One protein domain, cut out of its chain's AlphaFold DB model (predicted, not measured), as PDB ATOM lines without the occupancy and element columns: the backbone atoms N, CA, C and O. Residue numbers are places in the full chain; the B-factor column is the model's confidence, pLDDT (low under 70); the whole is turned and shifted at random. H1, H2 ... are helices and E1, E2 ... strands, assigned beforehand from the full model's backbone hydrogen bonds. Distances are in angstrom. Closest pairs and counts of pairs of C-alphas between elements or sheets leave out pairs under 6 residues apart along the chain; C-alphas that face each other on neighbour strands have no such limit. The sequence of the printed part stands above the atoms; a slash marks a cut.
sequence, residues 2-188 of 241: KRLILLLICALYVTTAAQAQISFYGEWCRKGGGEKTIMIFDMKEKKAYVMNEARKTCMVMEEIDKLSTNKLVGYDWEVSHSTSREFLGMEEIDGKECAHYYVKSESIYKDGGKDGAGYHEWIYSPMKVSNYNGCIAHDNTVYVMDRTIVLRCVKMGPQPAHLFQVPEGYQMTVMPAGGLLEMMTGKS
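What this domain is: This is residues 2 to 188 of the 241 residues of an uncharacterized protein of Parabacteroides sp. AT13 (UniProt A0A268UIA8). Two separate twisted sheets form the two walls of this domain, with helix H1 in the gap between them; H1 covers one face of the first sheet, E1 E2 E3 E4 E10, and leaves an open space before the second, E5 E6 E7 E8 E9. The long strands E5, E6 and E7 make most of the second wall, and residues 63 to 77, with H2, and 151 to 160 cross from wall to wall. The printed part has 187 residues, with five named helices and ten named strands in the order H1 E1 E2 E3 E4 H2 E5 E6 E7 H3 E8 E9 H4 E10 H5, a mixed class. The first sheet is mixed, the second antiparallel throughout. The whole is compact, radius of gyration of the C-alphas 17.4 A, spanning 48 by 46 by 35 A.

How they stand to each other: H1, residues 2 to 18, is on the sheet of E1, 24 to 29, E2, 36 to 42, E3, 47 to 52, E4, 57 to 62, and E10, 171 to 174, making two layers, a helix on one face of a sheet. Its height over the sheet is 9.3 A, and the C-alphas of Cys 10 and Val 50 are the closest of H1 and E3, 7.5 A apart. E1 to E4 form a meander, each strand the antiparallel neighbour of the one before; N 26 and O 39 are 2.9 A apart, N 40 and O 49 2.9 A, and N 50 and O 59 2.8 A. E10 is parallel to E4, with N 58 and O 171 at 2.8 A. H2, 69 to 73, touches H5, 179 to 185, closest at C-alphas 72 and 179, 4.7 A. E5, 78 to 93, bends by 93 degrees at residue 90 and forms a second meander with E6, 96 to 109, and E7, 114 to 123; N 84 and O 104 are 2.9 A apart, N 103 and O 119 2.8 A. H3, 125 to 129, only grazes this sheet with residues 125 to 126. E8, 137 to 140, pairs with E7, N 122 and O 137 at 2.8 A, and forms a hairpin with E9, 145 to 150, N 149 and O 138 at 2.8 A. H1 is apart from E5 to E9. H4, 161 to 164, only grazes the first sheet with residues 163 to 164. Every O i to N i+4 pair is within hydrogen-bond range in H1, H2 and H5; H3 has 0 of 1, but 2 of 2 O i to N i+3 pairs, and H4 is too short for an i+4 pair.

Where its parts are: H1 measures 24.1 A, from C-alpha 2 at (-25.574, 48.728, 32.610). E5 measures 34.2 A, E6 38.8 A and E7 28.0 A; C-alpha 96 of E6 is at (-19.080, 16.687, 18.430). H5 ends with C-alpha 185 at (-42.361, 53.690, 34.604).

The domain as a whole: The C-alphas of Gly 95 and Lys 187, the two farthest apart, are 49.9 A apart. The printed part has no cut, and no link is long. The mean pLDDT of the printed part is 75.7, with 50 residues under 70, among them residues 2 to 22; H1 has a mean of 44.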
ATOM      1  N   LYS A   2     -26.180  50.063  32.341       31.70
ATOM      2  CA  LYS A   2     -25.574  48.728  32.610       31.70
ATOM      3  C   LYS A   2     -26.543  47.652  33.156       31.70
ATOM      4  O   LYS A   2     -26.411  46.496  32.777       31.70
ATOM      5  N   ARG A   3     -27.522  48.022  34.000       37.22
ATOM      6  CA  ARG A   3     -28.574  47.105  34.505       37.22
ATOM      7  C   ARG A   3     -29.588  46.696  33.423       37.22
ATOM      8  O   ARG A   3     -30.035  45.561  33.423       37.22
ATOM      9  N   LEU A   4     -29.885  47.604  32.490       37.44
ATOM     10  CA  LEU A   4     -30.821  47.398  31.377       37.44
ATOM     11  C   LEU A   4     -30.271  46.387  30.369       37.44
ATOM     12  O   LEU A   4     -30.985  45.489  29.957       37.44
ATOM     13  N   ILE A   5     -28.976  46.485  30.053       40.34
ATOM     14  CA  ILE A   5     -28.291  45.533  29.168       40.34
ATOM     15  C   ILE A   5     -28.285  44.131  29.786       40.34
ATOM     16  O   ILE A   5     -28.522  43.160  29.082       40.34
ATOM     17  N   LEU A   6     -28.053  44.007  31.098       39.69
ATOM     18  CA  LEU A   6     -28.074  42.702  31.763       39.69
ATOM     19  C   LEU A   6     -29.486  42.100  31.786       39.69
ATOM     20  O   LEU A   6     -29.627  40.925  31.482       39.69
ATOM     21  N   LEU A   7     -30.515  42.898  32.094       44.97
ATOM     22  CA  LEU A   7     -31.910  42.444  32.086       44.97
ATOM     23  C   LEU A   7     -32.399  42.089  30.682       44.97
ATOM     24  O   LEU A   7     -33.067  41.078  30.546       44.97
ATOM     25  N   LEU A   8     -32.009  42.844  29.649       43.91
ATOM     26  CA  LEU A   8     -32.264  42.505  28.244       43.91
ATOM     27  C   LEU A   8     -31.556  41.207  27.841       43.91
ATOM     28  O   LEU A   8     -32.163  40.352  27.221       43.91
ATOM     29  N   ILE A   9     -30.301  41.008  28.250       49.09
ATOM     30  CA  ILE A   9     -29.587  39.748  28.006       49.09
ATOM     31  C   ILE A   9     -30.283  38.582  28.724       49.09
ATOM     32  O   ILE A   9     -30.466  37.532  28.121       49.09
ATOM     33  N   CYS A  10     -30.717  38.761  29.977       50.41
ATOM     34  CA  CYS A  10     -31.480  37.742  30.705       50.41
ATOM     35  C   CYS A  10     -32.806  37.451  30.003       50.41
ATOM     36  O   CYS A  10     -33.097  36.301  29.727       50.41
ATOM     37  N   ALA A  11     -33.551  38.489  29.633       47.22
ATOM     38  CA  ALA A  11     -34.783  38.422  28.859       47.22
ATOM     39  C   ALA A  11     -34.627  37.653  27.529       47.22
ATOM     40  O   ALA A  11     -35.497  36.873  27.157       47.22
ATOM     41  N   LEU A  12     -33.499  37.811  26.839       48.78
ATOM     42  CA  LEU A  12     -33.213  37.133  25.568       48.78
ATOM     43  C   LEU A  12     -32.753  35.673  25.754       48.78
ATOM     44  O   LEU A  12     -33.081  34.804  24.947       48.78
ATOM     45  N   TYR A  13     -32.043  35.367  26.845       51.41
ATOM     46  CA  TYR A  13     -31.819  33.973  27.254       51.41
ATOM     47  C   TYR A  13     -33.116  33.310  27.724       51.41
ATOM     48  O   TYR A  13     -33.288  32.108  27.558       51.41
ATOM     49  N   VAL A  14     -34.051  34.092  28.269       47.75
ATOM     50  CA  VAL A  14     -35.367  33.615  28.687       47.75
ATOM     51  C   VAL A  14     -36.226  33.221  27.497       47.75
ATOM     52  O   VAL A  14     -36.858  32.176  27.568       47.75
ATOM     53  N   THR A  15     -36.218  33.965  26.391       46.75
ATOM     54  CA  THR A  15     -36.988  33.586  25.195       46.75
ATOM     55  C   THR A  15     -36.409  32.358  24.487       46.75
ATOM     56  O   THR A  15     -37.166  31.487  24.068       46.75
ATOM     57  N   THR A  16     -35.081  32.229  24.419       48.88
ATOM     58  CA  THR A  16     -34.414  31.039  23.852       48.88
ATOM     59  C   THR A  16     -34.551  29.803  24.749       48.88
ATOM     60  O   THR A  16     -34.788  28.705  24.251       48.88
ATOM     61  N   ALA A  17     -34.487  29.959  26.076       45.78
ATOM     62  CA  ALA A  17     -34.723  28.866  27.020       45.78
ATOM     63  C   ALA A  17     -36.212  28.512  27.175       45.78
ATOM     64  O   ALA A  17     -36.523  27.348  27.400       45.78
ATOM     65  N   ALA A  18     -37.146  29.455  27.010       44.16
ATOM     66  CA  ALA A  18     -38.588  29.178  27.035       44.16
ATOM     67  C   ALA A  18     -39.058  28.329  25.839       44.16
ATOM     68  O   ALA A  18     -40.092  27.668  25.921       44.16
ATOM     69  N   GLN A  19     -38.280  28.277  24.749       47.94
ATOM     70  CA  GLN A  19     -38.477  27.293  23.677       47.94
ATOM     71  C   GLN A  19     -38.078  25.863  24.099       47.94
ATOM     72  O   GLN A  19     -38.417  24.890  23.414       47.94
ATOM     73  N   ALA A  20     -37.375  25.699  25.225       52.97
ATOM     74  CA  ALA A  20     -37.109  24.394  25.810       52.97
ATOM     75  C   ALA A  20     -38.343  23.896  26.575       52.97
ATOM     76  O   ALA A  20     -38.932  24.596  27.392       52.97
ATOM     77  N   GLN A  21     -38.719  22.635  26.357       58.38
ATOM     78  CA  GLN A  21     -39.836  21.993  27.064       58.38
ATOM     79  C   GLN A  21     -39.445  21.483  28.466       58.38
ATOM     80  O   GLN A  21     -40.215  20.765  29.101       58.38
ATOM     81  N   ILE A  22     -38.245  21.824  28.950       69.00
ATOM     82  CA  ILE A  22     -37.652  21.290  30.180       69.00
ATOM     83  C   ILE A  22     -37.158  22.411  31.093       69.00
ATOM     84  O   ILE A  22     -36.694  23.446  30.621       69.00
ATOM     85  N   SER A  23     -37.232  22.187  32.405       74.94
ATOM     86  CA  SER A  23     -36.661  23.105  33.391       74.94
ATOM     87  C   SER A  23     -35.137  23.201  33.226       74.94
ATOM     88  O   SER A  23     -34.469  22.205  32.936       74.94
ATOM     89  N   PHE A  24     -34.580  24.391  33.433       75.81
ATOM     90  CA  PHE A  24     -33.161  24.685  33.235       75.81
ATOM     91  C   PHE A  24     -32.563  25.454  34.421       75.81
ATOM     92  O   PHE A  24     -33.198  26.351  34.966       75.81
ATOM     93  N   TYR A  25     -31.316  25.143  34.770       78.69
ATOM     94  CA  TYR A  25     -30.486  25.920  35.689       78.69
ATOM     95  C   TYR A  25     -29.221  26.394  34.977       78.69
ATOM     96  O   TYR A  25     -28.528  25.593  34.348       78.69
ATOM     97  N   GLY A  26     -28.875  27.671  35.126       75.56
ATOM     98  CA  GLY A  26     -27.629  28.202  34.589       75.56
ATOM     99  C   GLY A  26     -27.010  29.283  35.457       75.56
ATOM    100  O   GLY A  26     -27.690  30.024  36.165       75.56
ATOM    101  N   GLU A  27     -25.692  29.392  35.357       78.81
ATOM    102  CA  GLU A  27     -24.897  30.405  36.033       78.81
ATOM    103  C   GLU A  27     -24.076  31.179  35.000       78.81
ATOM    104  O   GLU A  27     -23.381  30.597  34.169       78.81
ATOM    105  N   TRP A  28     -24.123  32.505  35.073       71.12
ATOM    106  CA  TRP A  28     -23.396  33.406  34.192       71.12
ATOM    107  C   TRP A  28     -22.497  34.318  35.009       71.12
ATOM    108  O   TRP A  28     -22.958  35.107  35.835       71.12
ATOM    109  N   CYS A  29     -21.203  34.269  34.713       69.38
ATOM    110  CA  CYS A  29     -20.209  35.164  35.287       69.38
ATOM    111  C   CYS A  29     -19.721  36.132  34.211       69.38
ATOM    112  O   CYS A  29     -19.204  35.719  33.169       69.38
ATOM    113  N   ARG A  30     -19.838  37.442  34.452       61.38
ATOM    114  CA  ARG A  30     -19.270  38.431  33.528       61.38
ATOM    115  C   ARG A  30     -17.747  38.454  33.668       61.38
ATOM    116  O   ARG A  30     -17.222  38.732  34.747       61.38
ATOM    117  N   LYS A  31     -17.029  38.250  32.557       50.75
ATOM    118  CA  LYS A  31     -15.561  38.365  32.515       50.75
ATOM    119  C   LYS A  31     -15.119  39.742  33.041       50.75
ATOM    120  O   LYS A  31     -15.540  40.768  32.510       50.75
ATOM    121  N   GLY A  32     -14.302  39.743  34.097       58.28
ATOM    122  CA  GLY A  32     -13.752  40.944  34.743       58.28
ATOM    123  C   GLY A  32     -14.669  41.659  35.749       58.28
ATOM    124  O   GLY A  32     -14.253  42.673  36.295       58.28
ATOM    125  N   GLY A  33     -15.893  41.171  35.990       64.25
ATOM    126  CA  GLY A  33     -16.866  41.838  36.870       64.25
ATOM    127  C   GLY A  33     -17.117  41.161  38.218       64.25
ATOM    128  O   GLY A  33     -17.673  41.806  39.099       64.25
ATOM    129  N   GLY A  34     -16.763  39.882  38.378       67.44
ATOM    130  CA  GLY A  34     -16.996  39.095  39.602       67.44
ATOM    131  C   GLY A  34     -18.472  38.823  39.945       67.44
ATOM    132  O   GLY A  34     -18.761  37.844  40.617       67.44
ATOM    133  N   GLU A  35     -19.414  39.643  39.462       74.88
ATOM    134  CA  GLU A  35     -20.851  39.447  39.662       74.88
ATOM    135  C   GLU A  35     -21.348  38.208  38.892       74.88
ATOM    136  O   GLU A  35     -21.270  38.141  37.657       74.88
ATOM    137  N   LYS A  36     -21.892  37.246  39.648       81.44
ATOM    138  CA  LYS A  36     -22.571  36.046  39.159       81.44
ATOM    139  C   LYS A  36     -24.079  36.284  39.081       81.44
ATOM    140  O   LYS A  36     -24.703  36.753  40.037       81.44
ATOM    141  N   THR A  37     -24.653  35.955  37.930       81.50
ATOM    142  CA  THR A  37     -26.101  35.894  37.710       81.50
ATOM    143  C   THR A  37     -26.505  34.436  37.590       81.50
ATOM    144  O   THR A  37     -25.888  33.694  36.833       81.50
ATOM    145  N   ILE A  38     -27.517  34.017  38.334       85.44
ATOM    146  CA  ILE A  38     -28.039  32.649  38.303       85.44
ATOM    147  C   ILE A  38     -29.442  32.718  37.709       85.44
ATOM    148  O   ILE A  38     -30.213  33.598  38.092       85.44
ATOM    149  N   MET A  39     -29.772  31.823  36.780       84.12
ATOM    150  CA  MET A  39     -31.128  31.702  36.247       84.12
ATOM    151  C   MET A  39     -31.678  30.303  36.469       84.12
ATOM    152  O   MET A  39     -31.003  29.312  36.196       84.12
ATOM    153  N   ILE A  40     -32.923  30.249  36.927       85.75
ATOM    154  CA  ILE A  40     -33.713  29.027  37.038       85.75
ATOM    155  C   ILE A  40     -34.931  29.203  36.147       85.75
ATOM    156  O   ILE A  40     -35.661  30.171  36.311       85.75
ATOM    157  N   PHE A  41     -35.169  28.268  35.243       80.88
ATOM    158  CA  PHE A  41     -36.411  28.139  34.495       80.88
ATOM    159  C   PHE A  41     -37.116  26.909  35.015       80.88
ATOM    160  O   PHE A  41     -36.651  25.792  34.805       80.88
ATOM    161  N   ASP A  42     -38.230  27.109  35.695       84.19
ATOM    162  CA  ASP A  42     -39.116  26.035  36.081       84.19
ATOM    163  C   ASP A  42     -40.260  25.935  35.069       84.19
ATOM    164  O   ASP A  42     -41.265  26.644  35.143       84.19
ATOM    165  N   MET A  43     -40.109  25.020  34.110       78.75
ATOM    166  CA  MET A  43     -41.132  24.764  33.098       78.75
ATOM    167  C   MET A  43     -42.330  23.975  33.644       78.75
ATOM    168  O   MET A  43     -43.323  23.839  32.926       78.75
ATOM    169  N   LYS A  44     -42.282  23.457  34.880       82.75
ATOM    170  CA  LYS A  44     -43.447  22.855  35.550       82.75
ATOM    171  C   LYS A  44     -44.309  23.939  36.179       82.75
ATOM    172  O   LYS A  44     -45.512  23.954  35.947       82.75
ATOM    173  N   GLU A  45     -43.683  24.860  36.906       86.19
ATOM    174  CA  GLU A  45     -44.374  25.987  37.549       86.19
ATOM    175  C   GLU A  45     -44.626  27.171  36.607       86.19
ATOM    176  O   GLU A  45     -45.363  28.088  36.958       86.19
ATOM    177  N   LYS A  46     -44.032  27.150  35.408       86.31
ATOM    178  CA  LYS A  46     -44.060  28.246  34.426       86.31
ATOM    179  C   LYS A  46     -43.445  29.531  34.978       86.31
ATOM    180  O   LYS A  46     -43.930  30.628  34.703       86.31
ATOM    181  N   LYS A  47     -42.349  29.396  35.729       87.50
ATOM    182  CA  LYS A  47     -41.645  30.512  36.369       87.50
ATOM    183  C   LYS A  47     -40.185  30.563  35.968       87.50
ATOM    184  O   LYS A  47     -39.538  29.530  35.846       87.50
ATOM    185  N   ALA A  48     -39.649  31.766  35.813       85.25
ATOM    186  CA  ALA A  48     -38.216  31.985  35.712       85.25
ATOM    187  C   ALA A  48     -37.730  32.883  36.848       85.25
ATOM    188  O   ALA A  48     -38.347  33.894  37.171       85.25
ATOM    189  N   TYR A  49     -36.597  32.523  37.433       87.56
ATOM    190  CA  TYR A  49     -35.956  33.227  38.531       87.56
ATOM    191  C   TYR A  49     -34.606  33.738  38.046       87.56
ATOM    192  O   TYR A  49     -33.757  32.941  37.659       87.56
ATOM    193  N   VAL A  50     -34.394  35.052  38.068       86.19
ATOM    194  CA  VAL A  50     -33.123  35.690  37.706       86.19
ATOM    195  C   VAL A  50     -32.520  36.305  38.958       86.19
ATOM    196  O   VAL A  50     -32.977  37.328  39.469       86.19
ATOM    197  N   MET A  51     -31.475  35.667  39.463       88.69
ATOM    198  CA  MET A  51     -30.839  35.985  40.731       88.69
ATOM    199  C   MET A  51     -29.498  36.679  40.524       88.69
ATOM    200  O   MET A  51     -28.666  36.235  39.736       88.69
ATOM    201  N   ASN A  52     -29.243  37.728  41.302       86.50
ATOM    202  CA  ASN A  52     -27.917  38.319  41.447       86.50
ATOM    203  C   ASN A  52     -27.308  37.862  42.774       86.50
ATOM    204  O   ASN A  52     -27.832  38.189  43.840       86.50
ATOM    205  N   GLU A  53     -26.208  37.114  42.715       85.38
ATOM    206  CA  GLU A  53     -25.611  36.517  43.913       85.38
ATOM    207  C   GLU A  53     -25.038  37.558  44.879       85.38
ATOM    208  O   GLU A  53     -25.265  37.464  46.084       85.38
ATOM    209  N   ALA A  54     -24.352  38.578  44.356       85.50
ATOM    210  CA  ALA A  54     -23.702  39.604  45.167       85.50
ATOM    211  C   ALA A  54     -24.712  40.506  45.892       85.50
ATOM    212  O   ALA A  54     -24.467  40.942  47.013       85.50
ATOM    213  N   ARG A  55     -25.851  40.794  45.251       86.56
ATOM    214  CA  ARG A  55     -26.887  41.683  45.797       86.56
ATOM    215  C   ARG A  55     -28.000  40.952  46.530       86.56
ATOM    216  O   ARG A  55     -28.832  41.620  47.131       86.56
ATOM    217  N   LYS A  56     -28.041  39.619  46.445       91.00
ATOM    218  CA  LYS A  56     -29.124  38.791  46.989       91.00
ATOM    219  C   LYS A  56     -30.504  39.291  46.553       91.00
ATOM    220  O   LYS A  56     -31.430  39.391  47.344       91.00
ATOM    221  N   THR A  57     -30.641  39.613  45.268       89.69
ATOM    222  CA  THR A  57     -31.921  40.006  44.654       89.69
ATOM    223  C   THR A  57     -32.347  38.955  43.646       89.69
ATOM    224  O   THR A  57     -31.501  38.476  42.889       89.69
ATOM    225  N   CYS A  58     -33.635  38.638  43.591       89.56
ATOM    226  CA  CYS A  58     -34.215  37.706  42.636       89.56
ATOM    227  C   CYS A  58     -35.405  38.352  41.930       89.56
ATOM    228  O   CYS A  58     -36.375  38.749  42.570       89.56
ATOM    229  N   MET A  59     -35.343  38.417  40.605       88.00
ATOM    230  CA  MET A  59     -36.493  38.749  39.777       88.00
ATOM    231  C   MET A  59     -37.244  37.470  39.423       88.00
ATOM    232  O   MET A  59     -36.619  36.498  39.007       88.00
ATOM    233  N   VAL A  60     -38.563  37.476  39.578       89.06
ATOM    234  CA  VAL A  60     -39.438  36.357  39.217       89.06
ATOM    235  C   VAL A  60     -40.265  36.756  38.011       89.06
ATOM    236  O   VAL A  60     -40.938  37.778  38.038       89.06
ATOM    237  N   MET A  61     -40.225  35.948  36.966       85.00
ATOM    238  CA  MET A  61     -41.117  36.047  35.818       85.00
ATOM    239  C   MET A  61     -42.089  34.877  35.882       85.00
ATOM    240  O   MET A  61     -41.664  33.738  36.067       85.00
ATOM    241  N   GLU A  62     -43.376  35.160  35.751       85.56
ATOM    242  CA  GLU A  62     -44.436  34.151  35.729       85.56
ATOM    243  C   GLU A  62     -44.955  33.956  34.298       85.56
ATOM    244  O   GLU A  62     -44.665  34.760  33.411       85.56
ATOM    245  N   GLU A  63     -45.698  32.870  34.070       82.19
ATOM    246  CA  GLU A  63     -46.262  32.502  32.764       82.19
ATOM    247  C   GLU A  63     -45.227  32.479  31.624       82.19
ATOM    248  O   GLU A  63     -45.481  32.952  30.511       82.19
ATOM    249  N   ILE A  64     -44.034  31.931  31.890       78.31
ATOM    250  CA  ILE A  64     -42.923  31.963  30.923       78.31
ATOM    251  C   ILE A  64     -43.216  31.204  29.620       78.31
ATOM    252  O   ILE A  64     -42.599  31.472  28.597       78.31
ATOM    253  N   ASP A  65     -44.179  30.284  29.638       72.94
ATOM    254  CA  ASP A  65     -44.682  29.569  28.462       72.94
ATOM    255  C   ASP A  65     -45.518  30.450  27.525       72.94
ATOM    256  O   ASP A  65     -45.698  30.114  26.356       72.94
ATOM    257  N   LYS A  66     -46.010  31.587  28.021       74.00
ATOM    258  CA  LYS A  66     -46.730  32.597  27.240       74.00
ATOM    259  C   LYS A  66     -45.891  33.848  26.997       74.00
ATOM    260  O   LYS A  66     -46.458  34.859  26.569       74.00
ATOM    261  N   LEU A  67     -44.604  33.827  27.345       68.12
ATOM    262  CA  LEU A  67     -43.727  34.985  27.251       68.12
ATOM    263  C   LEU A  67     -43.382  35.260  25.786       68.12
ATOM    264  O   LEU A  67     -42.875  34.397  25.076       68.12
ATOM    265  N   SER A  68     -43.637  36.486  25.350       68.50
ATOM    266  CA  SER A  68     -43.175  37.013  24.069       68.50
ATOM    267  C   SER A  68     -42.258  38.203  24.315       68.50
ATOM    268  O   SER A  68     -42.280  38.797  25.398       68.50
ATOM    269  N   THR A  69     -41.491  38.600  23.299       65.75
ATOM    270  CA  THR A  69     -40.705  39.840  23.341       65.75
ATOM    271  C   THR A  69     -41.591  41.031  23.717       65.75
ATOM    272  O   THR A  69     -41.211  41.816  24.585       65.75
ATOM    273  N   ASN A  70     -42.814  41.102  23.172       69.12
ATOM    274  CA  ASN A  70     -43.791  42.140  23.508       69.12
ATOM    275  C   ASN A  70     -44.142  42.146  25.005       69.12
ATOM    276  O   ASN A  70     -44.064  43.189  25.649       69.12
ATOM    277  N   LYS A  71     -44.478  40.991  25.597       69.38
ATOM    278  CA  LYS A  71     -44.814  40.908  27.034       69.38
ATOM    279  C   LYS A  71     -43.635  41.234  27.941       69.38
ATOM    280  O   LYS A  71     -43.796  41.865  28.976       69.38
ATOM    281  N   LEU A  72     -42.445  40.799  27.549       70.06
ATOM    282  CA  LEU A  72     -41.231  40.975  28.332       70.06
ATOM    283  C   LEU A  72     -40.766  42.433  28.348       70.06
ATOM    284  O   LEU A  72     -40.391  42.964  29.393       70.06
ATOM    285  N   VAL A  73     -40.831  43.098  27.194       69.94
ATOM    286  CA  VAL A  73     -40.579  44.537  27.095       69.94
ATOM    287  C   VAL A  73     -41.720  45.323  27.742       69.94
ATOM    288  O   VAL A  73     -41.449  46.342  28.370       69.94
ATOM    289  N   GLY A  74     -42.958  44.823  27.671       69.06
ATOM    290  CA  GLY A  74     -44.146  45.524  28.156       69.06
ATOM    291  C   GLY A  74     -44.801  46.393  27.095       69.06
ATOM    292  O   GLY A  74     -45.295  47.476  27.402       69.06
ATOM    293  N   TYR A  75     -44.682  45.986  25.834       67.25
ATOM    294  CA  TYR A  75     -45.065  46.804  24.704       67.25
ATOM    295  C   TYR A  75     -45.463  45.944  23.502       67.25
ATOM    296  O   TYR A  75     -44.684  45.114  23.040       67.25
ATOM    297  N   ASP A  76     -46.678  46.133  22.996       69.38
ATOM    298  CA  ASP A  76     -47.266  45.265  21.976       69.38
ATOM    299  C   ASP A  76     -47.096  45.830  20.556       69.38
ATOM    300  O   ASP A  76     -47.953  46.574  20.073       69.38
ATOM    301  N   TRP A  77     -45.979  45.504  19.891       71.81
ATOM    302  CA  TRP A  77     -45.623  46.053  18.568       71.81
ATOM    303  C   TRP A  77     -45.508  44.997  17.460       71.81
ATOM    304  O   TRP A  77     -45.846  45.284  16.312       71.81
ATOM    305  N   GLU A  78     -45.067  43.776  17.779       72.62
ATOM    306  CA  GLU A  78     -45.000  42.650  16.833       72.62
ATOM    307  C   GLU A  78     -46.375  41.996  16.634       72.62
ATOM    308  O   GLU A  78     -47.022  41.604  17.599       72.62
ATOM    309  N   VAL A  79     -46.814  41.887  15.377       78.12
ATOM    310  CA  VAL A  79     -48.101  41.295  14.960       78.12
ATOM    311  C   VAL A  79     -47.933  39.835  14.565       78.12
ATOM    312  O   VAL A  79     -48.811  39.010  14.810       78.12
ATOM    313  N   SER A  80     -46.810  39.506  13.931       79.69
ATOM    314  CA  SER A  80     -46.505  38.137  13.541       79.69
ATOM    315  C   SER A  80     -45.012  37.887  13.568       79.69
ATOM    316  O   SER A  80     -44.237  38.749  13.154       79.69
ATOM    317  N   HIS A  81     -44.650  36.669  13.946       77.88
ATOM    318  CA  HIS A  81     -43.291  36.163  13.933       77.88
ATOM    319  C   HIS A  81     -43.268  34.812  13.228       77.88
ATOM    320  O   HIS A  81     -44.119  33.956  13.483       77.88
ATOM    321  N   SER A  82     -42.297  34.611  12.347       80.19
ATOM    322  CA  SER A  82     -42.081  33.330  11.686       80.19
ATOM    323  C   SER A  82     -40.601  32.994  11.633       80.19
ATOM    324  O   SER A  82     -39.754  33.875  11.485       80.19
ATOM    325  N   THR A  83     -40.296  31.703  11.738       82.06
ATOM    326  CA  THR A  83     -38.929  31.190  11.666       82.06
ATOM    327  C   THR A  83     -38.855  30.042  10.675       82.06
ATOM    328  O   THR A  83     -39.679  29.126  10.738       82.06
ATOM    329  N   SER A  84     -37.845  30.043   9.813       87.00
ATOM    330  CA  SER A  84     -37.514  28.928   8.925       87.00
ATOM    331  C   SER A  84     -36.080  28.460   9.161       87.00
ATOM    332  O   SER A  84     -35.232  29.221   9.626       87.00
ATOM    333  N   ARG A  85     -35.818  27.178   8.883       90.44
ATOM    334  CA  ARG A  85     -34.494  26.561   9.042       90.44
ATOM    335  C   ARG A  85     -34.072  25.878   7.751       90.44
ATOM    336  O   ARG A  85     -34.830  25.080   7.203       90.44
ATOM    337  N   GLU A  86     -32.851  26.151   7.321       95.00
ATOM    338  CA  GLU A  86     -32.189  25.535   6.177       95.00
ATOM    339  C   GLU A  86     -31.011  24.693   6.670       95.00
ATOM    340  O   GLU A  86     -30.193  25.173   7.448       95.00
ATOM    341  N   PHE A  87     -30.940  23.426   6.259       95.50
ATOM    342  CA  PHE A  87     -29.826  22.542   6.604       95.50
ATOM    343  C   PHE A  87     -28.634  22.809   5.683       95.50
ATOM    344  O   PHE A  87     -28.779  22.733   4.466       95.50
ATOM    345  N   LEU A  88     -27.464  23.074   6.267       96.75
ATOM    346  CA  LEU A  88     -26.246  23.424   5.533       96.75
ATOM    347  C   LEU A  88     -25.225  22.283   5.464       96.75
ATOM    348  O   LEU A  88     -24.407  22.250   4.548       96.75
ATOM    349  N   GLY A  89     -25.278  21.332   6.396       96.50
ATOM    350  CA  GLY A  89     -24.364  20.195   6.412       96.50
ATOM    351  C   GLY A  89     -24.051  19.688   7.813       96.50
ATOM    352  O   GLY A  89     -24.698  20.057   8.793       96.50
ATOM    353  N   MET A  90     -23.052  18.814   7.890       96.81
ATOM    354  CA  MET A  90     -22.519  18.297   9.149       96.81
ATOM    355  C   MET A  90     -21.169  18.953   9.433       96.81
ATOM    356  O   MET A  90     -20.300  18.964   8.564       96.81
ATOM    357  N   GLU A  91     -20.987  19.465  10.647       95.50
ATOM    358  CA  GLU A  91     -19.748  20.110  11.091       95.50
ATOM    359  C   GLU A  91     -19.345  19.620  12.486       95.50
ATOM    360  O   GLU A  91     -20.197  19.343  13.332       95.50
ATOM    361  N   GLU A  92     -18.042  19.524  12.752       93.94
ATOM    362  CA  GLU A  92     -17.540  19.189  14.084       93.94
ATOM    363  C   GLU A  92     -17.390  20.452  14.942       93.94
ATOM    364  O   GLU A  92     -16.605  21.345  14.628       93.94
ATOM    365  N   ILE A  93     -18.099  20.501  16.071       90.50
ATOM    366  CA  ILE A  93     -18.019  21.581  17.057       90.50
ATOM    367  C   ILE A  93     -17.618  20.993  18.408       90.50
ATOM    368  O   ILE A  93     -18.343  20.181  18.979       90.50
ATOM    369  N   ASP A  94     -16.471  21.418  18.948       87.81
ATOM    370  CA  ASP A  94     -15.973  20.967  20.262       87.81
ATOM    371  C   ASP A  94     -15.949  19.421  20.383       87.81
ATOM    372  O   ASP A  94     -16.428  18.839  21.365       87.81
ATOM    373  N   GLY A  95     -15.449  18.749  19.336       88.50
ATOM    374  CA  GLY A  95     -15.350  17.287  19.255       88.50
ATOM    375  C   GLY A  95     -16.684  16.560  19.068       88.50
ATOM    376  O   GLY A  95     -16.782  15.377  19.392       88.50
ATOM    377  N   LYS A  96     -17.741  17.257  18.634       89.25
ATOM    378  CA  LYS A  96     -19.080  16.687  18.430       89.25
ATOM    379  C   LYS A  96     -19.558  16.966  17.017       89.25
ATOM    380  O   LYS A  96     -19.585  18.113  16.584       89.25
ATOM    381  N   GLU A  97     -19.993  15.919  16.330       93.50
ATOM    382  CA  GLU A  97     -20.599  16.028  15.006       93.50
ATOM    383  C   GLU A  97     -22.006  16.636  15.116       93.50
ATOM    384  O   GLU A  97     -22.899  16.084  15.769       93.50
ATOM    385  N   CYS A  98     -22.194  17.808  14.519       92.44
ATOM    386  CA  CYS A  98     -23.388  18.630  14.651       92.44
ATOM    387  C   CYS A  98     -24.021  18.890  13.289       92.44
ATOM    388  O   CYS A  98     -23.329  19.160  12.313       92.44
ATOM    389  N   ALA A  99     -25.351  18.874  13.246       93.81
ATOM    390  CA  ALA A  99     -26.092  19.360  12.092       93.81
ATOM    391  C   ALA A  99     -26.094  20.893  12.113       93.81
ATOM    392  O   ALA A  99     -26.559  21.494  13.087       93.81
ATOM    393  N   HIS A 100     -25.562  21.507  11.063       94.25
ATOM    394  CA  HIS A 100     -25.492  22.951  10.889       94.25
ATOM    395  C   HIS A 100     -26.720  23.453  10.138       94.25
ATOM    396  O   HIS A 100     -27.098  22.910   9.097       94.25
ATOM    397  N   TYR A 101     -27.343  24.496  10.677       91.94
ATOM    398  CA  TYR A 101     -28.503  25.144  10.091       91.94
ATOM    399  C   TYR A 101     -28.278  26.644   9.972       91.94
ATOM    400  O   TYR A 101     -27.705  27.260  10.869       91.94
ATOM    401  N   TYR A 102     -28.808  27.233   8.906       90.75
ATOM    402  CA  TYR A 102     -29.119  28.654   8.865       90.75
ATOM    403  C   TYR A 102     -30.583  28.850   9.243       90.75
ATOM    404  O   TYR A 102     -31.477  28.194   8.705       90.75
ATOM    405  N   VAL A 103     -30.832  29.735  10.196       86.12
ATOM    406  CA  VAL A 103     -32.159  30.054  10.704       86.12
ATOM    407  C   VAL A 103     -32.490  31.476  10.309       86.12
ATOM    408  O   VAL A 103     -31.770  32.412  10.655       86.12
ATOM    409  N   LYS A 104     -33.604  31.638   9.602       85.81
ATOM    410  CA  LYS A 104     -34.145  32.943   9.245       85.81
ATOM    411  C   LYS A 104     -35.364  33.222  10.105       85.81
ATOM    412  O   LYS A 104     -36.288  32.416  10.161       85.81
ATOM    413  N   SER A 105     -35.357  34.370  10.759       80.62
ATOM    414  CA  SER A 105     -36.470  34.906  11.525       80.62
ATOM    415  C   SER A 105     -37.017  36.130  10.812       80.62
ATOM    416  O   SER A 105     -36.240  36.975  10.374       80.62
ATOM    417  N   GLU A 106     -38.335  36.245  10.728       82.50
ATOM    418  CA  GLU A 106     -39.025  37.397  10.150       82.50
ATOM    419  C   GLU A 106     -40.150  37.843  11.079       82.50
ATOM    420  O   GLU A 106     -40.994  37.036  11.482       82.50
ATOM    421  N   SER A 107     -40.165  39.138  11.379       79.31
ATOM    422  CA  SER A 107     -41.163  39.793  12.215       79.31
ATOM    423  C   SER A 107     -41.882  40.878  11.419       79.31
ATOM    424  O   SER A 107     -41.271  41.616  10.642       79.31
ATOM    425  N   ILE A 108     -43.198  40.976  11.610       81.69
ATOM    426  CA  ILE A 108     -44.038  42.045  11.059       81.69
ATOM    427  C   ILE A 108     -44.608  42.835  12.224       81.69
ATOM    428  O   ILE A 108     -45.169  42.261  13.159       81.69
ATOM    429  N   TYR A 109     -44.490  44.152  12.143       80.56
ATOM    430  CA  TYR A 109     -44.930  45.078  13.171       80.56
ATOM    431  C   TYR A 109     -46.232  45.788  12.787       80.56
ATOM    432  O   TYR A 109     -46.640  45.801  11.624       80.56
ATOM    433  N   LYS A 110     -46.902  46.387  13.778       77.81
ATOM    434  CA  LYS A 110     -48.205  47.059  13.602       77.81
ATOM    435  C   LYS A 110     -48.175  48.222  12.606       77.81
ATOM    436  O   LYS A 110     -49.187  48.497  11.972       77.81
ATOM    437  N   ASP A 111     -47.030  48.875  12.440       76.19
ATOM    438  CA  ASP A 111     -46.813  49.945  11.458       76.19
ATOM    439  C   ASP A 111     -46.553  49.424  10.029       76.19
ATOM    440  O   ASP A 111     -46.292  50.204   9.113       76.19
ATOM    441  N   GLY A 112     -46.618  48.104   9.823       78.19
ATOM    442  CA  GLY A 112     -46.271  47.447   8.565       78.19
ATOM    443  C   GLY A 112     -44.765  47.280   8.357       78.19
ATOM    444  O   GLY A 112     -44.356  46.725   7.332       78.19
ATOM    445  N   GLY A 113     -43.943  47.724   9.314       80.00
ATOM    446  CA  GLY A 113     -42.511  47.484   9.339       80.00
ATOM    447  C   GLY A 113     -42.214  45.989   9.335       80.00
ATOM    448  O   GLY A 113     -42.907  45.193   9.973       80.00
ATOM    449  N   LYS A 114     -41.177  45.605   8.595       82.12
ATOM    450  CA  LYS A 114     -40.675  44.234   8.553       82.12
ATOM    451  C   LYS A 114     -39.235  44.239   9.009       82.12
ATOM    452  O   LYS A 114     -38.451  45.058   8.536       82.12
ATOM    453  N   ASP A 115     -38.911  43.313   9.886       77.69
ATOM    454  CA  ASP A 115     -37.546  43.060  10.310       77.69
ATOM    455  C   ASP A 115     -37.237  41.582  10.129       77.69
ATOM    456  O   ASP A 115     -38.121  40.723  10.178       77.69
ATOM    457  N   GLY A 116     -35.981  41.302   9.828       76.19
ATOM    458  CA  GLY A 116     -35.526  39.975   9.490       76.19
ATOM    459  C   GLY A 116     -34.111  39.781   9.981       76.19
ATOM    460  O   GLY A 116     -33.228  40.581   9.683       76.19
ATOM    461  N   ALA A 117     -33.895  38.690  10.700       76.69
ATOM    462  CA  ALA A 117     -32.588  38.343  11.213       76.69
ATOM    463  C   ALA A 117     -32.236  36.907  10.842       76.69
ATOM    464  O   ALA A 117     -33.086  36.017  10.846       76.69
ATOM    465  N   GLY A 118     -30.969  36.698  10.503       80.94
ATOM    466  CA  GLY A 118     -30.425  35.392  10.172       80.94
ATOM    467  C   GLY A 118     -29.308  35.027  11.130       80.94
ATOM    468  O   GLY A 118     -28.475  35.879  11.439       80.94
ATOM    469  N   TYR A 119     -29.290  33.779  11.581       82.25
ATOM    470  CA  TYR A 119     -28.236  33.236  12.431       82.25
ATOM    471  C   TYR A 119     -27.999  31.763  12.129       82.25
ATOM    472  O   TYR A 119     -28.842  31.082  11.550       82.25
ATOM    473  N   HIS A 120     -26.834  31.273  12.511       87.31
ATOM    474  CA  HIS A 120     -26.436  29.888  12.381       87.31
ATOM    475  C   HIS A 120     -26.612  29.155  13.709       87.31
ATOM    476  O   HIS A 120     -26.246  29.663  14.769       87.31
ATOM    477  N   GLU A 121     -27.126  27.930  13.643       88.88
ATOM    478  CA  GLU A 121     -27.225  27.009  14.775       88.88
ATOM    479  C   GLU A 121     -26.538  25.685  14.446       88.88
ATOM    480  O   GLU A 121     -26.704  25.128  13.361       88.88
ATOM    481  N   TRP A 122     -25.825  25.130  15.422       91.00
ATOM    482  CA  TRP A 122     -25.253  23.791  15.358       91.00
ATOM    483  C   TRP A 122     -25.951  22.910  16.379       91.00
ATOM    484  O   TRP A 122     -25.896  23.172  17.583       91.00
ATOM    485  N   ILE A 123     -26.618  21.855  15.919       88.38
ATOM    486  CA  ILE A 123     -27.394  20.973  16.787       88.38
ATOM    487  C   ILE A 123     -26.710  19.616  16.906       88.38
ATOM    488  O   ILE A 123     -26.595  18.864  15.937       88.38
ATOM    489  N   TYR A 124     -26.317  19.278  18.132       87.44
ATOM    490  CA  TYR A 124     -25.817  17.954  18.469       87.44
ATOM    491  C   TYR A 124     -26.997  17.007  18.719       87.44
ATOM    492  O   TYR A 124     -27.711  17.146  19.714       87.44
ATOM    493  N   SER A 125     -27.226  16.055  17.808       83.38
ATOM    494  CA  SER A 125     -28.415  15.180  17.807       83.38
ATOM    495  C   SER A 125     -28.712  14.500  19.159       83.38
ATOM    496  O   SER A 125     -29.868  14.530  19.588       83.38
ATOM    497  N   PRO A 126     -27.715  13.992  19.915       81.81
ATOM    498  CA  PRO A 126     -27.963  13.419  21.241       81.81
ATOM    499  C   PRO A 126     -28.596  14.383  22.257       81.81
ATOM    500  O   PRO A 126     -29.283  13.926  23.167       81.81
ATOM    501  N   MET A 127     -28.461  15.708  22.098       74.06
ATOM    502  CA  MET A 127     -29.184  16.667  22.948       74.06
ATOM    503  C   MET A 127     -30.691  16.674  22.675       74.06
ATOM    504  O   MET A 127     -31.467  16.793  23.625       74.06
ATOM    505  N   LYS A 128     -31.128  16.449  21.428       68.75
ATOM    506  CA  LYS A 128     -32.563  16.321  21.116       68.75
ATOM    507  C   LYS A 128     -33.192  15.140  21.853       68.75
ATOM    508  O   LYS A 128     -34.321  15.238  22.319       68.75
ATOM    509  N   VAL A 129     -32.438  14.052  22.025       64.12
ATOM    510  CA  VAL A 129     -32.874  12.860  22.776       64.12
ATOM    511  C   VAL A 129     -33.045  13.162  24.273       64.12
ATOM    512  O   VAL A 129     -33.838  12.514  24.948       64.12
ATOM    513  N   SER A 130     -32.360  14.186  24.791       61.94
ATOM    514  CA  SER A 130     -32.513  14.672  26.171       61.94
ATOM    515  C   SER A 130     -33.660  15.679  26.372       61.94
ATOM    516  O   SER A 130     -33.711  16.333  27.412       61.94
ATOM    517  N   ASN A 131     -34.577  15.820  25.401       62.97
ATOM    518  CA  ASN A 131     -35.635  16.845  25.369       62.97
ATOM    519  C   ASN A 131     -35.108  18.293  25.430       62.97
ATOM    520  O   ASN A 131     -35.844  19.223  25.765       62.97
ATOM    521  N   TYR A 132     -33.834  18.499  25.090       68.19
ATOM    522  CA  TYR A 132     -33.265  19.824  24.897       68.19
ATOM    523  C   TYR A 132     -33.397  20.220  23.424       68.19
ATOM    524  O   TYR A 132     -32.809  19.591  22.545       68.19
ATOM    525  N   ASN A 133     -34.163  21.282  23.163       64.50
ATOM    526  CA  ASN A 133     -34.418  21.801  21.813       64.50
ATOM    527  C   ASN A 133     -33.431  22.889  21.367       64.50
ATOM    528  O   ASN A 133     -33.587  23.424  20.271       64.50
ATOM    529  N   GLY A 134     -32.443  23.231  22.198       71.75
ATOM    530  CA  GLY A 134     -31.433  24.227  21.852       71.75
ATOM    531  C   GLY A 134     -30.279  23.660  21.021       71.75
ATOM    532  O   GLY A 134     -30.210  22.472  20.701       71.75
ATOM    533  N   CYS A 135     -29.327  24.533  20.715       77.38
ATOM    534  CA  CYS A 135     -28.123  24.245  19.944       77.38
ATOM    535  C   CYS A 135     -26.880  24.146  20.850       77.38
ATOM    536  O   CYS A 135     -26.876  24.630  21.986       77.38
ATOM    537  N   ILE A 136     -25.829  23.478  20.366       80.50
ATOM    538  CA  ILE A 136     -24.529  23.417  21.050       80.50
ATOM    539  C   ILE A 136     -23.664  24.627  20.725       80.50
ATOM    540  O   ILE A 136     -22.842  25.045  21.536       80.50
ATOM    541  N   ALA A 137     -23.861  25.191  19.540       82.19
ATOM    542  CA  ALA A 137     -23.316  26.474  19.180       82.19
ATOM    543  C   ALA A 137     -24.347  27.267  18.396       82.19
ATOM    544  O   ALA A 137     -25.193  26.692  17.711       82.19
ATOM    545  N   HIS A 138     -24.244  28.581  18.490       79.38
ATOM    546  CA  HIS A 138     -24.918  29.496  17.587       79.38
ATOM    547  C   HIS A 138     -24.085  30.758  17.433       79.38
ATOM    548  O   HIS A 138     -23.356  31.144  18.356       79.38
ATOM    549  N   ASP A 139     -24.171  31.400  16.277       75.75
ATOM    550  CA  ASP A 139     -23.687  32.763  16.159       75.75
ATOM    551  C   ASP A 139     -24.772  33.744  16.602       75.75
ATOM    552  O   ASP A 139     -25.975  33.482  16.575       75.75
ATOM    553  N   ASN A 140     -24.324  34.848  17.186       63.62
ATOM    554  CA  ASN A 140     -25.205  35.853  17.759       63.62
ATOM    555  C   ASN A 140     -25.335  37.061  16.818       63.62
ATOM    556  O   ASN A 140     -25.294  38.219  17.246       63.62
ATOM    557  N   THR A 141     -25.457  36.781  15.518       51.09
ATOM    558  CA  THR A 141     -25.521  37.779  14.438       51.09
ATOM    559  C   THR A 141     -26.782  38.638  14.501       51.09
ATOM    560  O   THR A 141     -26.749  39.789  14.077       51.09
ATOM    561  N   VAL A 142     -27.866  38.139  15.106       50.09
ATOM    562  CA  VAL A 142     -29.109  38.905  15.315       50.09
ATOM    563  C   VAL A 142     -28.894  40.131  16.215       50.09
ATOM    564  O   VAL A 142     -29.573  41.139  16.057       50.09
ATOM    565  N   TYR A 143     -27.932  40.084  17.146       51.09
ATOM    566  CA  TYR A 143     -27.812  41.079  18.221       51.09
ATOM    567  C   TYR A 143     -26.450  41.783  18.266       51.09
ATOM    568  O   TYR A 143     -25.998  42.223  19.327       51.09
ATOM    569  N   VAL A 144     -25.815  41.944  17.099       49.50
ATOM    570  CA  VAL A 144     -24.601  42.768  16.907       49.50
ATOM    571  C   VAL A 144     -23.411  42.297  17.756       49.50
ATOM    572  O   VAL A 144     -22.578  43.077  18.224       49.50
ATOM    573  N   MET A 145     -23.335  40.990  17.988       52.78
ATOM    574  CA  MET A 145     -22.157  40.349  18.538       52.78
ATOM    575  C   MET A 145     -21.621  39.416  17.464       52.78
ATOM    576  O   MET A 145     -22.137  38.313  17.331       52.78
ATOM    577  N   ASP A 146     -20.579  39.834  16.738       59.25
ATOM    578  CA  ASP A 146     -19.782  38.973  15.843       59.25
ATOM    579  C   ASP A 146     -19.060  37.891  16.669       59.25
ATOM    580  O   ASP A 146     -17.849  37.917  16.897       59.25
ATOM    581  N   ARG A 147     -19.844  37.007  17.283       64.88
ATOM    582  CA  ARG A 147     -19.432  36.046  18.294       64.88
ATOM    583  C   ARG A 147     -20.279  34.799  18.154       64.88
ATOM    584  O   ARG A 147     -21.503  34.849  18.250       64.88
ATOM    585  N   THR A 148     -19.589  33.680  18.040       73.88
ATOM    586  CA  THR A 148     -20.168  32.354  18.212       73.88
ATOM    587  C   THR A 148     -20.120  31.983  19.687       73.88
ATOM    588  O   THR A 148     -19.072  32.074  20.336       73.88
ATOM    589  N   ILE A 149     -21.260  31.575  20.229       73.38
ATOM    590  CA  ILE A 149     -21.359  30.981  21.558       73.38
ATOM    591  C   ILE A 149     -21.279  29.469  21.377       73.38
ATOM    592  O   ILE A 149     -21.958  28.922  20.517       73.38
ATOM    593  N   VAL A 150     -20.443  28.802  22.175       77.31
ATOM    594  CA  VAL A 150     -20.270  27.342  22.146       77.31
ATOM    595  C   VAL A 150     -20.428  26.792  23.560       77.31
ATOM    596  O   VAL A 150     -19.697  27.193  24.469       77.31
ATOM    597  N   LEU A 151     -21.362  25.861  23.745       75.06
ATOM    598  CA  LEU A 151     -21.553  25.111  24.981       75.06
ATOM    599  C   LEU A 151     -20.481  24.024  25.090       75.06
ATOM    600  O   LEU A 151     -20.391  23.128  24.253       75.06
ATOM    601  N   ARG A 152     -19.679  24.088  26.153       72.69
ATOM    602  CA  ARG A 152     -18.608  23.122  26.439       72.69
ATOM    603  C   ARG A 152     -18.907  22.349  27.714       72.69
ATOM    604  O   ARG A 152     -19.677  22.804  28.555       72.69
ATOM    605  N   CYS A 153     -18.276  21.184  27.867       76.69
ATOM    606  CA  CYS A 153     -18.404  20.335  29.061       76.69
ATOM    607  C   CYS A 153     -19.859  19.961  29.414       76.69
ATOM    608  O   CYS A 153     -20.199  19.812  30.589       76.69
ATOM    609  N   VAL A 154     -20.716  19.803  28.399       73.69
ATOM    610  CA  VAL A 154     -22.127  19.437  28.567       73.69
ATOM    611  C   VAL A 154     -22.232  18.053  29.212       73.69
ATOM    612  O   VAL A 154     -21.734  17.067  28.669       73.69
ATOM    613  N   LYS A 155     -22.903  17.978  30.364       73.69
ATOM    614  CA  LYS A 155     -23.246  16.720  31.036       73.69
ATOM    615  C   LYS A 155     -24.732  16.453  30.851       73.69
ATOM    616  O   LYS A 155     -25.558  17.229  31.320       73.69
ATOM    617  N   MET A 156     -25.060  15.362  30.167       72.50
ATOM    618  CA  MET A 156     -26.443  14.918  29.999       72.50
ATOM    619  C   MET A 156     -26.872  14.085  31.206       72.50
ATOM    620  O   MET A 156     -26.108  13.245  31.679       72.50
ATOM    621  N   GLY A 157     -28.088  14.307  31.698       70.25
ATOM    622  CA  GLY A 157     -28.636  13.550  32.821       70.25
ATOM    623  C   GLY A 157     -29.684  14.324  33.620       70.25
ATOM    624  O   GLY A 157     -29.978  15.479  33.302       70.25
ATOM    625  N   PRO A 158     -30.260  13.696  34.659       71.31
ATOM    626  CA  PRO A 158     -31.196  14.362  35.552       71.31
ATOM    627  C   PRO A 158     -30.514  15.536  36.260       71.31
ATOM    628  O   PRO A 158     -29.416  15.400  36.804       71.31
ATOM    629  N   GLN A 159     -31.176  16.693  36.267       74.12
ATOM    630  CA  GLN A 159     -30.674  17.867  36.974       74.12
ATOM    631  C   GLN A 159     -30.977  17.745  38.482       74.12
ATOM    632  O   GLN A 159     -32.096  17.371  38.846       74.12
ATOM    633  N   PRO A 160     -30.015  18.039  39.378       81.88
ATOM    634  CA  PRO A 160     -30.245  17.984  40.819       81.88
ATOM    635  C   PRO A 160     -31.372  18.925  41.265       81.88
ATOM    636  O   PRO A 160     -31.330  20.121  40.991       81.88
ATOM    637  N   ALA A 161     -32.353  18.403  42.008       82.94
ATOM    638  CA  ALA A 161     -33.548  19.157  42.399       82.94
ATOM    639  C   ALA A 161     -33.245  20.437  43.203       82.94
ATOM    640  O   ALA A 161     -33.944  21.434  43.057       82.94
ATOM    641  N   HIS A 162     -32.178  20.431  44.010       84.31
ATOM    642  CA  HIS A 162     -31.784  21.585  44.822       84.31
ATOM    643  C   HIS A 162     -31.355  22.805  43.987       84.31
ATOM    644  O   HIS A 162     -31.406  23.920  44.491       84.31
ATOM    645  N   LEU A 163     -30.953  22.620  42.722       83.81
ATOM    646  CA  LEU A 163     -30.589  23.732  41.836       83.81
ATOM    647  C   LEU A 163     -31.810  24.547  41.390       83.81
ATOM    648  O   LEU A 163     -31.671  25.703  41.015       83.81
ATOM    649  N   PHE A 164     -33.010  23.970  41.463       85.19
ATOM    650  CA  PHE A 164     -34.256  24.634  41.073       85.19
ATOM    651  C   PHE A 164     -34.932  25.380  42.222       85.19
ATOM    652  O   PHE A 164     -36.086  25.774  42.109       85.19
ATOM    653  N   GLN A 165     -34.226  25.571  43.334       87.88
ATOM    654  CA  GLN A 165     -34.734  26.297  44.488       87.88
ATOM    655  C   GLN A 165     -33.992  27.622  44.626       87.88
ATOM    656  O   GLN A 165     -32.766  27.679  44.526       87.88
ATOM    657  N   VAL A 166     -34.744  28.693  44.878       87.94
ATOM    658  CA  VAL A 166     -34.157  29.979  45.257       87.94
ATOM    659  C   VAL A 166     -33.659  29.860  46.703       87.94
ATOM    660  O   VAL A 166     -34.462  29.528  47.578       87.94
ATOM    661  N   PRO A 167     -32.367  30.110  46.986       88.50
ATOM    662  CA  PRO A 167     -31.849  30.041  48.349       88.50
ATOM    663  C   PRO A 167     -32.498  31.076  49.275       88.50
ATOM    664  O   PRO A 167     -32.945  32.137  48.835       88.50
ATOM    665  N   GLU A 168     -32.472  30.811  50.581       90.50
ATOM    666  CA  GLU A 168     -32.919  31.779  51.584       90.50
ATOM    667  C   GLU A 168     -32.109  33.091  51.525       90.50
ATOM    668  O   GLU A 168     -30.928  33.119  51.163       90.50
ATOM    669  N   GLY A 169     -32.755  34.200  51.896       90.12
ATOM    670  CA  GLY A 169     -32.124  35.521  51.982       90.12
ATOM    671  C   GLY A 169     -32.134  36.346  50.691       90.12
ATOM    672  O   GLY A 169     -31.582  37.445  50.685       90.12
ATOM    673  N   TYR A 170     -32.764  35.865  49.615       92.31
ATOM    674  CA  TYR A 170     -32.979  36.665  48.408       92.31
ATOM    675  C   TYR A 170     -34.208  37.572  48.539       92.31
ATOM    676  O   TYR A 170     -35.307  37.123  48.853       92.31
ATOM    677  N   GLN A 171     -34.034  38.858  48.235       92.44
ATOM    678  CA  GLN A 171     -35.144  39.786  48.061       92.44
ATOM    679  C   GLN A 171     -35.844  39.499  46.729       92.44
ATOM    680  O   GLN A 171     -35.244  39.657  45.663       92.44
ATOM    681  N   MET A 172     -37.112  39.099  46.802       92.00
ATOM    682  CA  MET A 172     -37.917  38.722  45.642       92.00
ATOM    683  C   MET A 172     -38.649  39.935  45.057       92.00
ATOM    684  O   MET A 172     -39.319  40.673  45.778       92.00
ATOM    685  N   THR A 173     -38.567  40.106  43.741       89.38
ATOM    686  CA  THR A 173     -39.360  41.073  42.975       89.38
ATOM    687  C   THR A 173     -40.047  40.338  41.834       89.38
ATOM    688  O   THR A 173     -39.374  39.793  40.963       89.38
ATOM    689  N   VAL A 174     -41.378  40.318  41.823       87.88
ATOM    690  CA  VAL A 174     -42.144  39.750  40.706       87.88
ATOM    691  C   VAL A 174     -42.213  40.781  39.583       87.88
ATOM    692  O   VAL A 174     -42.482  41.956  39.832       87.88
ATOM    693  N   MET A 175     -41.925  40.352  38.357       83.62
ATOM    694  CA  MET A 175     -42.068  41.181  37.169       83.62
ATOM    695  C   MET A 175     -43.561  41.405  36.901       83.62
ATOM    696  O   MET A 175     -44.312  40.430  36.847       83.62
ATOM    697  N   PRO A 176     -44.004  42.660  36.737       82.06
ATOM    698  CA  PRO A 176     -45.399  42.939  36.435       82.06
ATOM    699  C   PRO A 176     -45.780  42.446  35.032       82.06
ATOM    700  O   PRO A 176     -44.919  42.200  34.181       82.06
ATOM    701  N   ALA A 177     -47.084  42.328  34.773       77.31
ATOM    702  CA  ALA A 177     -47.604  41.863  33.489       77.31
ATOM    703  C   ALA A 177     -47.222  42.792  32.321       77.31
ATOM    704  O   ALA A 177     -46.971  42.308  31.218       77.31
ATOM    705  N   GLY A 178     -47.102  44.103  32.562       73.94
ATOM    706  CA  GLY A 178     -46.547  45.070  31.612       73.94
ATOM    707  C   GLY A 178     -45.019  45.074  31.541       73.94
ATOM    708  O   GLY A 178     -44.429  46.070  31.126       73.94
ATOM    709  N   GLY A 179     -44.367  43.986  31.953       78.06
ATOM    710  CA  GLY A 179     -42.962  43.703  31.691       78.06
ATOM    711  C   GLY A 179     -41.979  44.703  32.297       78.06
ATOM    712  O   GLY A 179     -42.213  45.345  33.326       78.06
ATOM    713  N   LEU A 180     -40.823  44.822  31.647       75.44
ATOM    714  CA  LEU A 180     -39.750  45.709  32.093       75.44
ATOM    715  C   LEU A 180     -40.157  47.186  32.075       75.44
ATOM    716  O   LEU A 180     -39.657  47.955  32.901       75.44
ATOM    717  N   LEU A 181     -41.025  47.591  31.146       73.94
ATOM    718  CA  LEU A 181     -41.431  48.984  31.013       73.94
ATOM    719  C   LEU A 181     -42.297  49.426  32.192       73.94
ATOM    720  O   LEU A 181     -41.972  50.439  32.805       73.94
ATOM    721  N   GLU A 182     -43.301  48.638  32.583       82.25
ATOM    722  CA  GLU A 182     -44.116  48.926  33.770       82.25
ATOM    723  C   GLU A 182     -43.266  48.977  35.042       82.25
ATOM    724  O   GLU A 182     -43.398  49.898  35.843       82.25
ATOM    725  N   MET A 183     -42.308  48.062  35.193       79.06
ATOM    726  CA  MET A 183     -41.395  48.077  36.338       79.06
ATOM    727  C   MET A 183     -40.552  49.367  36.417       79.06
ATOM    728  O   MET A 183     -40.158  49.786  37.506       79.06
ATOM    729  N   MET A 184     -40.244  50.000  35.279       75.94
ATOM    730  CA  MET A 184     -39.468  51.245  35.231       75.94
ATOM    731  C   MET A 184     -40.330  52.501  35.341       75.94
ATOM    732  O   MET A 184     -39.898  53.481  35.946       75.94
ATOM    733  N   THR A 185     -41.503  52.504  34.713       78.81
ATOM    734  CA  THR A 185     -42.361  53.690  34.604       78.81
ATOM    735  C   THR A 185     -43.435  53.744  35.684       78.81
ATOM    736  O   THR A 185     -43.974  54.822  35.935       78.81
ATOM    737  N   GLY A 186     -43.751  52.607  36.309       81.81
ATOM    738  CA  GLY A 186     -44.907  52.426  37.185       81.81
ATOM    739  C   GLY A 186     -46.248  52.456  36.447       81.81
ATOM    740  O   GLY A 186     -47.279  52.576  37.099       81.81
ATOM    741  N   LYS A 187     -46.239  52.413  35.108       81.94
ATOM    742  CA  LYS A 187     -47.432  52.509  34.257       81.94
ATOM    743  C   LYS A 187     -47.726  51.191  33.572       81.94
ATOM    744  O   LYS A 187     -46.792  50.528  33.121       81.94
ATOM    745  N   SER A 188     -49.006  50.887  33.420       81.81
ATOM    746  CA  SER A 188     -49.484  49.679  32.745       81.81
ATOM    747  C   SER A 188     -48.987  49.569  31.297       81.81
ATOM    748  O   SER A 188     -48.576  50.552  30.668       81.81
TER     749      SER A 188